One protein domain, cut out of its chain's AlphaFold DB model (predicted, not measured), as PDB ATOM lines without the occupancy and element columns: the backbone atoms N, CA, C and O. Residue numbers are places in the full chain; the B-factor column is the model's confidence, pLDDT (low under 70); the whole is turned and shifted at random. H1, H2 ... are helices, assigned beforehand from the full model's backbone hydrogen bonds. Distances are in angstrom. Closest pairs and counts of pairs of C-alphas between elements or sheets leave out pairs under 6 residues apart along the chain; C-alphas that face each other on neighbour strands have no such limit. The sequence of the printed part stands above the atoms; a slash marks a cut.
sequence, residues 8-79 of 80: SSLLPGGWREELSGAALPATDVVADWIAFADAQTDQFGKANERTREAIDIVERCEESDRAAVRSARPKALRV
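AT A GLANCE: This is residues 8 to 79 of the 80 residues of an uncharacterized protein of Erythrobacter neustonensis (UniProt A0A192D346). What is the shape? One long, unbent helix, H1, makes a rod; residues 8 to 29, with no named element, fold back along one side of it, and tiny H2 sticks out past its other end. What builds it? The 72 printed residues hold H1, then H2, and no named strand: all helix, extended, radius of gyration of the C-alphas 22.0 A, spans 78 by 17 by 10 A.

IN THESE COORDINATES: Where is H1? H1, residues 30 to 72, runs 63.2 A from C-alpha 30 at (201.110, 199.117, 205.941). Where is H2? H2, residues 75 to 78, ends with C-alpha 78 at (231.315, 264.167, 196.375).

HOW THE PARTS SIT: How do they stand? H1 and H2 are apart, though joined by a tight link. What of their backbones? In H1 every O i to N i+4 pair is within hydrogen-bond range; H2 is too short for such a pair.

THE WHOLE: How large is it? The farthest C-alphas, of Asp 28 and Val 79, are 78.4 A apart; the printed part has no cut. Where is confidence low? Residues 74 to 79 have pLDDT under 70.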
ATOM      1  N   SER A   8     229.030 232.922 205.021       82.19
ATOM      2  CA  SER A   8     228.906 231.467 205.148       82.19
ATOM      3  C   SER A   8     229.439 230.904 206.474       82.19
ATOM      4  O   SER A   8     229.084 229.782 206.840       82.19
ATOM      5  N   SER A   9     230.270 231.643 207.218       86.00
ATOM      6  CA  SER A   9     230.708 231.255 208.563       86.00
ATOM      7  C   SER A   9     229.666 231.556 209.641       86.00
ATOM      8  O   SER A   9     229.845 231.110 210.768       86.00
ATOM      9  N   LEU A  10     228.599 232.298 209.317       88.75
ATOM     10  CA  LEU A  10     227.482 232.559 210.230       88.75
ATOM     11  C   LEU A  10     226.458 231.418 210.255       88.75
ATOM     12  O   LEU A  10     225.635 231.359 211.164       88.75
ATOM     13  N   LEU A  11     226.510 230.505 209.281       89.69
ATOM     14  CA  LEU A  11     225.664 229.317 209.276       89.69
ATOM     15  C   LEU A  11     226.040 228.392 210.450       89.69
ATOM     16  O   LEU A  11     227.235 228.134 210.651       89.69
ATOM     17  N   PRO A  12     225.060 227.843 211.195       89.62
ATOM     18  CA  PRO A  12     225.327 226.884 212.263       89.62
ATOM     19  C   PRO A  12     226.165 225.692 211.778       89.62
ATOM     20  O   PRO A  12     225.942 225.154 210.693       89.62
ATOM     21  N   GLY A  13     227.130 225.250 212.591       87.25
ATOM     22  CA  GLY A  13     228.111 224.230 212.187       87.25
ATOM     23  C   GLY A  13     227.485 222.929 211.667       87.25
ATOM     24  O   GLY A  13     227.881 222.448 210.607       87.25
ATOM     25  N   GLY A  14     226.458 222.425 212.358       85.81
ATOM     26  CA  GLY A  14     225.756 221.178 212.016       85.81
ATOM     27  C   GLY A  14     224.818 221.264 210.807       85.81
ATOM     28  O   GLY A  14     224.120 220.303 210.503       85.81
ATOM     29  N   TRP A  15     224.748 222.404 210.114       89.19
ATOM     30  CA  TRP A  15     223.971 222.518 208.872       89.19
ATOM     31  C   TRP A  15     224.748 222.111 207.632       89.19
ATOM     32  O   TRP A  15     224.151 221.910 206.581       89.19
ATOM     33  N   ARG A  16     226.073 221.984 207.749       86.50
ATOM     34  CA  ARG A  16     226.892 221.373 206.696       86.50
ATOM     35  C   ARG A  16     226.726 219.856 206.650       86.50
ATOM     36  O   ARG A  16     227.104 219.240 205.663       86.50
ATOM     37  N   GLU A  17     226.191 219.275 207.717       90.62
ATOM     38  CA  GLU A  17     225.885 217.856 207.801       90.62
ATOM     39  C   GLU A  17     224.513 217.584 207.185       90.62
ATOM     40  O   GLU A  17     223.546 218.323 207.410       90.62
ATOM     41  N   GLU A  18     224.435 216.506 206.409       87.94
ATOM     42  CA  GLU A  18     223.180 216.040 205.838       87.94
ATOM     43  C   GLU A  18     222.203 215.626 206.943       87.94
ATOM     44  O   GLU A  18     222.577 215.032 207.958       87.94
ATOM     45  N   LEU A  19     220.922 215.925 206.733       91.75
ATOM     46  CA  LEU A  19     219.866 215.370 207.568       91.75
ATOM     47  C   LEU A  19     219.686 213.898 207.213       91.75
ATOM     48  O   LEU A  19     219.389 213.558 206.067       91.75
ATOM     49  N   SER A  20     219.833 213.024 208.204       93.75
ATOM     50  CA  SER A  20     219.542 211.607 208.031       93.75
ATOM     51  C   SER A  20     218.064 211.407 207.692       93.75
ATOM     52  O   SER A  20     217.190 211.924 208.394       93.75
ATOM     53  N   GLY A  21     217.785 210.614 206.656       94.81
ATOM     54  CA  GLY A  21     216.429 210.152 206.359       94.81
ATOM     55  C   GLY A  21     215.843 209.287 207.480       94.81
ATOM     56  O   GLY A  21     216.550 208.856 208.396       94.81
ATOM     57  N   ALA A  22     214.538 209.028 207.405       96.81
ATOM     58  CA  ALA A  22     213.891 208.091 208.317       96.81
ATOM     59  C   ALA A  22     214.374 206.653 208.044       96.81
ATOM     60  O   ALA A  22     214.745 206.307 206.921       96.81
ATOM     61  N   ALA A  23     214.381 205.803 209.072       95.81
ATOM     62  CA  ALA A  23     214.755 204.401 208.911       95.81
ATOM     63  C   ALA A  23     213.664 203.644 208.144       95.81
ATOM     64  O   ALA A  23     212.490 203.724 208.506       95.81
ATOM     65  N   LEU A  24     214.053 202.891 207.115       96.25
ATOM     66  CA  LEU A  24     213.116 202.054 206.371       96.25
ATOM     67  C   LEU A  24     212.513 200.976 207.287       96.25
ATOM     68  O   LEU A  24     213.249 200.363 208.069       96.25
ATOM     69  N   PRO A  25     211.201 200.708 207.186       97.06
ATOM     70  CA  PRO A  25     210.587 199.618 207.923       97.06
ATOM     71  C   PRO A  25     211.100 198.271 207.391       97.06
ATOM     72  O   PRO A  25     211.333 198.100 206.195       97.06
ATOM     73  N   ALA A  26     211.275 197.300 208.288       96.94
ATOM     74  CA  ALA A  26     211.720 195.943 207.947       96.94
ATOM     75  C   ALA A  26     210.553 194.979 207.657       96.94
ATOM     76  O   ALA A  26     210.761 193.776 207.504       96.94
ATOM     77  N   THR A  27     209.324 195.493 207.658       94.50
ATOM     78  CA  THR A  27     208.084 194.723 207.566       94.50
ATOM     79  C   THR A  27     207.282 195.155 206.337       94.50
ATOM     80  O   THR A  27     207.428 196.270 205.835       94.50
ATOM     81  N   ASP A  28     206.362 194.296 205.903       94.94
ATOM     82  CA  ASP A  28     205.355 194.635 204.887       94.94
ATOM     83  C   ASP A  28     204.050 195.159 205.519       94.94
ATOM     84  O   ASP A  28     202.981 195.154 204.905       94.94
ATOM     85  N   VAL A  29     204.103 195.598 206.782       97.88
ATOM     86  CA  VAL A  29     202.931 196.109 207.496       97.88
ATOM     87  C   VAL A  29     202.672 197.546 207.058       97.88
ATOM     88  O   VAL A  29     203.481 198.439 207.294       97.88
ATOM     89  N   VAL A  30     201.501 197.792 206.465       97.62
ATOM     90  CA  VAL A  30     201.110 199.117 205.941       97.62
ATOM     91  C   VAL A  30     201.261 200.231 206.985       97.62
ATOM     92  O   VAL A  30     201.705 201.324 206.650       97.62
ATOM     93  N   ALA A  31     200.928 199.961 208.250       97.81
ATOM     94  CA  ALA A  31     201.053 200.944 209.326       97.81
ATOM     95  C   ALA A  31     202.506 201.407 209.555       97.81
ATOM     96  O   ALA A  31     202.730 202.596 209.776       97.81
ATOM     97  N   ASP A  32     203.488 200.507 209.434       98.06
ATOM     98  CA  ASP A  32     204.908 200.840 209.608       98.06
ATOM     99  C   ASP A  32     205.411 201.712 208.448       98.06
ATOM    100  O   ASP A  32     206.179 202.653 208.649       98.06
ATOM    101  N   TRP A  33     204.914 201.459 207.233       97.88
ATOM    102  CA  TRP A  33     205.192 202.292 206.062       97.88
ATOM    103  C   TRP A  33     204.585 203.693 206.166       97.88
ATOM    104  O   TRP A  33     205.226 204.661 205.754       97.88
ATOM    105  N   ILE A  34     203.385 203.824 206.741       98.38
ATOM    106  CA  ILE A  34     202.772 205.132 207.020       98.38
ATOM    107  C   ILE A  34     203.624 205.905 208.034       98.38
ATOM    108  O   ILE A  34     203.984 207.051 207.776       98.38
ATOM    109  N   ALA A  35     204.023 205.264 209.137       98.00
ATOM    110  CA  ALA A  35     204.871 205.894 210.149       98.00
ATOM    111  C   ALA A  35     206.237 206.330 209.583       98.00
ATOM    112  O   ALA A  35     206.734 207.410 209.909       98.00
ATOM    113  N   PHE A  36     206.831 205.520 208.701       97.88
ATOM    114  CA  PHE A  36     208.038 205.892 207.963       97.88
ATOM    115  C   PHE A  36     207.819 207.127 207.080       97.88
ATOM    116  O   PHE A  36     208.642 208.042 207.108       97.88
ATOM    117  N   ALA A  37     206.723 207.172 206.315       97.94
ATOM    118  CA  ALA A  37     206.420 208.299 205.438       97.94
ATOM    119  C   ALA A  37     206.254 209.603 206.233       97.94
ATOM    120  O   ALA A  37     206.864 210.608 205.872       97.94
ATOM    121  N   ASP A  38     205.530 209.564 207.355       98.31
ATOM    122  CA  ASP A  38     205.367 210.715 208.250       98.31
ATOM    123  C   ASP A  38     206.720 211.200 208.792       98.31
ATOM    124  O   ASP A  38     207.044 212.390 208.721       98.31
ATOM    125  N   ALA A  39     207.563 210.275 209.269       98.12
ATOM    126  CA  ALA A  39     208.903 210.604 209.752       98.12
ATOM    127  C   ALA A  39     209.791 211.188 208.639       98.12
ATOM    128  O   ALA A  39     210.551 212.129 208.876       98.12
ATOM    129  N   GLN A  40     209.693 210.671 207.413       97.94
ATOM    130  CA  GLN A  40     210.433 211.182 206.261       97.94
ATOM    131  C   GLN A  40     209.958 212.588 205.858       97.94
ATOM    132  O   GLN A  40     210.780 213.432 205.486       97.94
ATOM    133  N   THR A  41     208.657 212.870 205.962       97.94
ATOM    134  CA  THR A  41     208.092 214.209 205.745       97.94
ATOM    135  C   THR A  41     208.558 215.204 206.809       97.94
ATOM    136  O   THR A  41     208.894 216.335 206.460       97.94
ATOM    137  N   ASP A  42     208.674 214.795 208.075       97.56
ATOM    138  CA  ASP A  42     209.247 215.638 209.135       97.56
ATOM    139  C   ASP A  42     210.714 216.014 208.843       97.56
ATOM    140  O   ASP A  42     211.095 217.183 208.941       97.56
ATOM    141  N   GLN A  43     211.537 215.063 208.375       96.94
ATOM    142  CA  GLN A  43     212.915 215.366 207.947       96.94
ATOM    143  C   GLN A  43     212.958 216.356 206.775       96.94
ATOM    144  O   GLN A  43     213.799 217.256 206.754       96.94
ATOM    145  N   PHE A  44     212.029 216.241 205.822       96.62
ATOM    146  CA  PHE A  44     211.901 217.207 204.729       96.62
ATOM    147  C   PHE A  44     211.487 218.601 205.234       96.62
ATOM    148  O   PHE A  44     212.021 219.612 204.774       96.62
ATOM    149  N   GLY A  45     210.594 218.667 206.226       97.25
ATOM    150  CA  GLY A  45     210.236 219.907 206.919       97.25
ATOM    151  C   GLY A  45     211.454 220.603 207.529       97.25
ATOM    152  O   GLY A  45     211.687 221.783 207.256       97.25
ATOM    153  N   LYS A  46     212.287 219.854 208.264       95.81
ATOM    154  CA  LYS A  46     213.545 220.350 208.853       95.81
ATOM    155  C   LYS A  46     214.536 220.833 207.796       95.81
ATOM    156  O   LYS A  46     215.194 221.851 207.997       95.81
ATOM    157  N   ALA A  47     214.646 220.132 206.666       95.56
ATOM    158  CA  ALA A  47     215.508 220.557 205.565       95.56
ATOM    159  C   ALA A  47     215.072 221.924 205.015       95.56
ATOM    160  O   ALA A  47     215.887 222.839 204.912       95.56
ATOM    161  N   ASN A  48     213.772 222.095 204.754       96.88
ATOM    162  CA  ASN A  48     213.216 223.356 204.259       96.88
ATOM    163  C   ASN A  48     213.332 224.503 205.274       96.88
ATOM    164  O   ASN A  48     213.488 225.660 204.886       96.88
ATOM    165  N   GLU A  49     213.223 224.218 206.571       96.06
ATOM    166  CA  GLU A  49     213.488 225.190 207.635       96.06
ATOM    167  C   GLU A  49     214.941 225.664 207.608       96.06
ATOM    168  O   GLU A  49     215.169 226.861 207.431       96.06
ATOM    169  N   ARG A  50     215.916 224.742 207.641       95.31
ATOM    170  CA  ARG A  50     217.346 225.088 207.532       95.31
ATOM    171  C   ARG A  50     217.647 225.899 206.274       95.31
ATOM    172  O   ARG A  50     218.425 226.844 206.327       95.31
ATOM    173  N   THR A  51     217.028 225.564 205.139       94.31
ATOM    174  CA  THR A  51     217.192 226.335 203.897       94.31
ATOM    175  C   THR A  51     216.688 227.768 204.044       94.31
ATOM    176  O   THR A  51     217.408 228.694 203.676       94.31
ATOM    177  N   ARG A  52     215.479 227.970 204.582       96.81
ATOM    178  CA  ARG A  52     214.918 229.316 204.789       96.81
ATOM    179  C   ARG A  52     215.788 230.141 205.728       96.81
ATOM    180  O   ARG A  52     216.145 231.264 205.399       96.81
ATOM    181  N   GLU A  53     216.191 229.566 206.851       95.50
ATOM    182  CA  GLU A  53     217.032 230.275 207.809       95.50
ATOM    183  C   GLU A  53     218.433 230.576 207.247       95.50
ATOM    184  O   GLU A  53     218.997 231.632 207.526       95.50
ATOM    185  N   ALA A  54     218.999 229.694 206.414       93.94
ATOM    186  CA  ALA A  54     220.276 229.953 205.748       93.94
ATOM    187  C   ALA A  54     220.183 231.155 204.803       93.94
ATOM    188  O   ALA A  54     221.088 231.990 204.793       93.94
ATOM    189  N   ILE A  55     219.087 231.250 204.045       94.75
ATOM    190  CA  ILE A  55     218.794 232.399 203.181       94.75
ATOM    191  C   ILE A  55     218.698 233.670 204.031       94.75
ATOM    192  O   ILE A  55     219.446 234.613 203.781       94.75
ATOM    193  N   ASP A  56     217.886 233.664 205.092       95.56
ATOM    194  CA  ASP A  56     217.706 234.822 205.980       95.56
ATOM    195  C   ASP A  56     219.034 235.310 206.592       95.56
ATOM    196  O   ASP A  56     219.288 236.515 206.685       95.56
ATOM    197  N   ILE A  57     219.901 234.387 207.025       93.12
ATOM    198  CA  ILE A  57     221.222 234.712 207.585       93.12
ATOM    199  C   ILE A  57     222.109 235.382 206.532       93.12
ATOM    200  O   ILE A  57     222.747 236.400 206.822       93.12
ATOM    201  N   VAL A  58     222.164 234.821 205.321       92.00
ATOM    202  CA  VAL A  58     222.983 235.361 204.229       92.00
ATOM    203  C   VAL A  58     222.482 236.744 203.822       92.00
ATOM    204  O   VAL A  58     223.283 237.675 203.767       92.00
ATOM    205  N   GLU A  59     221.174 236.928 203.643       94.00
ATOM    206  CA  GLU A  59     220.586 238.219 203.263       94.00
ATOM    207  C   GLU A  59     220.881 239.323 204.290       94.00
ATOM    208  O   GLU A  59     221.262 240.442 203.927       94.00
ATOM    209  N   ARG A  60     220.776 239.010 205.588       94.12
ATOM    210  CA  ARG A  60     221.120 239.953 206.667       94.12
ATOM    211  C   ARG A  60     222.607 240.283 206.694       94.12
ATOM    212  O   ARG A  60     222.980 241.430 206.953       94.12
ATOM    213  N   CYS A  61     223.462 239.300 206.423       94.00
ATOM    214  CA  CYS A  61     224.896 239.529 206.309       94.00
ATOM    215  C   CYS A  61     225.209 240.483 205.147       94.00
ATOM    216  O   CYS A  61     225.891 241.489 205.342       94.00
ATOM    217  N   GLU A  62     224.617 240.253 203.975       91.75
ATOM    218  CA  GLU A  62     224.775 241.125 202.808       91.75
ATOM    219  C   GLU A  62     224.229 242.541 203.049       91.75
ATOM    220  O   GLU A  62     224.775 243.534 202.558       91.75
ATOM    221  N   GLU A  63     223.138 242.686 203.802       93.56
ATOM    222  CA  GLU A  63     222.649 243.998 204.224       93.56
ATOM    223  C   GLU A  63     223.660 244.733 205.112       93.56
ATOM    224  O   GLU A  63     223.959 245.907 204.851       93.56
ATOM    225  N   SER A  64     224.218 244.039 206.107       90.12
ATOM    226  CA  SER A  64     225.262 244.568 206.989       90.12
ATOM    227  C   SER A  64     226.507 244.981 206.198       90.12
ATOM    228  O   SER A  64     227.009 246.096 206.366       90.12
ATOM    229  N   ASP A  65     226.957 244.151 205.257       89.88
ATOM    230  CA  ASP A  65     228.097 244.460 204.390       89.88
ATOM    231  C   ASP A  65     227.838 245.690 203.525       89.88
ATOM    232  O   ASP A  65     228.667 246.602 203.451       89.88
ATOM    233  N   ARG A  66     226.654 245.777 202.903       89.56
ATOM    234  CA  ARG A  66     226.267 246.960 202.123       89.56
ATOM    235  C   ARG A  66     226.241 248.211 202.997       89.56
ATOM    236  O   ARG A  66     226.637 249.280 202.528       89.56
ATOM    237  N   ALA A  67     225.793 248.113 204.248       89.88
ATOM    238  CA  ALA A  67     225.817 249.228 205.190       89.88
ATOM    239  C   ALA A  67     227.251 249.656 205.540       89.88
ATOM    240  O   ALA A  67     227.544 250.854 205.499       89.88
ATOM    241  N   ALA A  68     228.150 248.700 205.792       88.44
ATOM    242  CA  ALA A  68     229.564 248.954 206.062       88.44
ATOM    243  C   ALA A  68     230.276 249.599 204.861       88.44
ATOM    244  O   ALA A  68     231.008 250.575 205.016       88.44
ATOM    245  N   VAL A  69     230.012 249.126 203.640       87.50
ATOM    246  CA  VAL A  69     230.544 249.747 202.416       87.50
ATOM    247  C   VAL A  69     230.017 251.174 202.265       87.50
ATOM    248  O   VAL A  69     230.795 252.086 201.987       87.50
ATOM    249  N   ARG A  70     228.712 251.408 202.468       87.38
ATOM    250  CA  ARG A  70     228.124 252.757 202.382       87.38
ATOM    251  C   ARG A  70     228.733 253.725 203.395       87.38
ATOM    252  O   ARG A  70     228.972 254.872 203.027       87.38
ATOM    253  N   SER A  71     228.979 253.289 204.631       84.38
ATOM    254  CA  SER A  71     229.563 254.139 205.679       84.38
ATOM    255  C   SER A  71     231.057 254.399 205.469       84.38
ATOM    256  O   SER A  71     231.533 255.488 205.782       84.38
ATOM    257  N   ALA A  72     231.783 253.441 204.886       83.50
ATOM    258  CA  ALA A  72     233.208 253.567 204.593       83.50
ATOM    259  C   ALA A  72     233.517 254.417 203.346       83.50
ATOM    260  O   ALA A  72     234.665 254.826 203.169       83.50
ATOM    261  N   ARG A  73     232.536 254.704 202.471       77.62
ATOM    262  CA  ARG A  73     232.754 255.575 201.300       77.62
ATOM    263  C   ARG A  73     233.082 257.005 201.766       77.62
ATOM    264  O   ARG A  73     232.217 257.663 202.350       77.62
ATOM    265  N   PRO A  74     234.293 257.530 201.496       69.31
ATOM    266  CA  PRO A  74     234.680 258.857 201.956       69.31
ATOM    267  C   PRO A  74     233.805 259.937 201.308       69.31
ATOM    268  O   PRO A  74     233.603 259.948 200.093       69.31
ATOM    269  N   LYS A  75     233.338 260.903 202.115       59.34
ATOM    270  CA  LYS A  75     232.594 262.093 201.647       59.34
ATOM    271  C   LYS A  75     233.367 262.928 200.607       59.34
ATOM    272  O   LYS A  75     232.751 263.712 199.899       59.34
ATOM    273  N   ALA A  76     234.684 262.741 200.488       54.38
ATOM    274  CA  ALA A  76     235.548 263.472 199.562       54.38
ATOM    275  C   ALA A  76     235.313 263.146 198.070       54.38
ATOM    276  O   ALA A  76     235.617 263.975 197.226       54.38
ATOM    277  N   LEU A  77     234.702 262.004 197.725       56.03
ATOM    278  CA  LEU A  77     234.307 261.691 196.335       56.03
ATOM    279  C   LEU A  77     233.007 262.394 195.889       56.03
ATOM    280  O   LEU A  77     232.508 262.123 194.803       56.03
ATOM    281  N   ARG A  78     232.435 263.272 196.726       51.72
ATOM    282  CA  ARG A  78     231.315 264.167 196.375       51.72
ATOM    283  C   ARG A  78     231.753 265.615 196.113       51.72
ATOM    284  O   ARG A  78     230.897 266.486 196.014       51.72
ATOM    285  N   VAL A  79     233.058 265.880 196.032       49.84
ATOM    286  CA  VAL A  79     233.610 267.193 195.669       49.84
ATOM    287  C   VAL A  79     234.378 267.048 194.359       49.84
ATOM    288  O   VAL A  79     235.592 267.150 194.372       49.84
TER     289      VAL A  79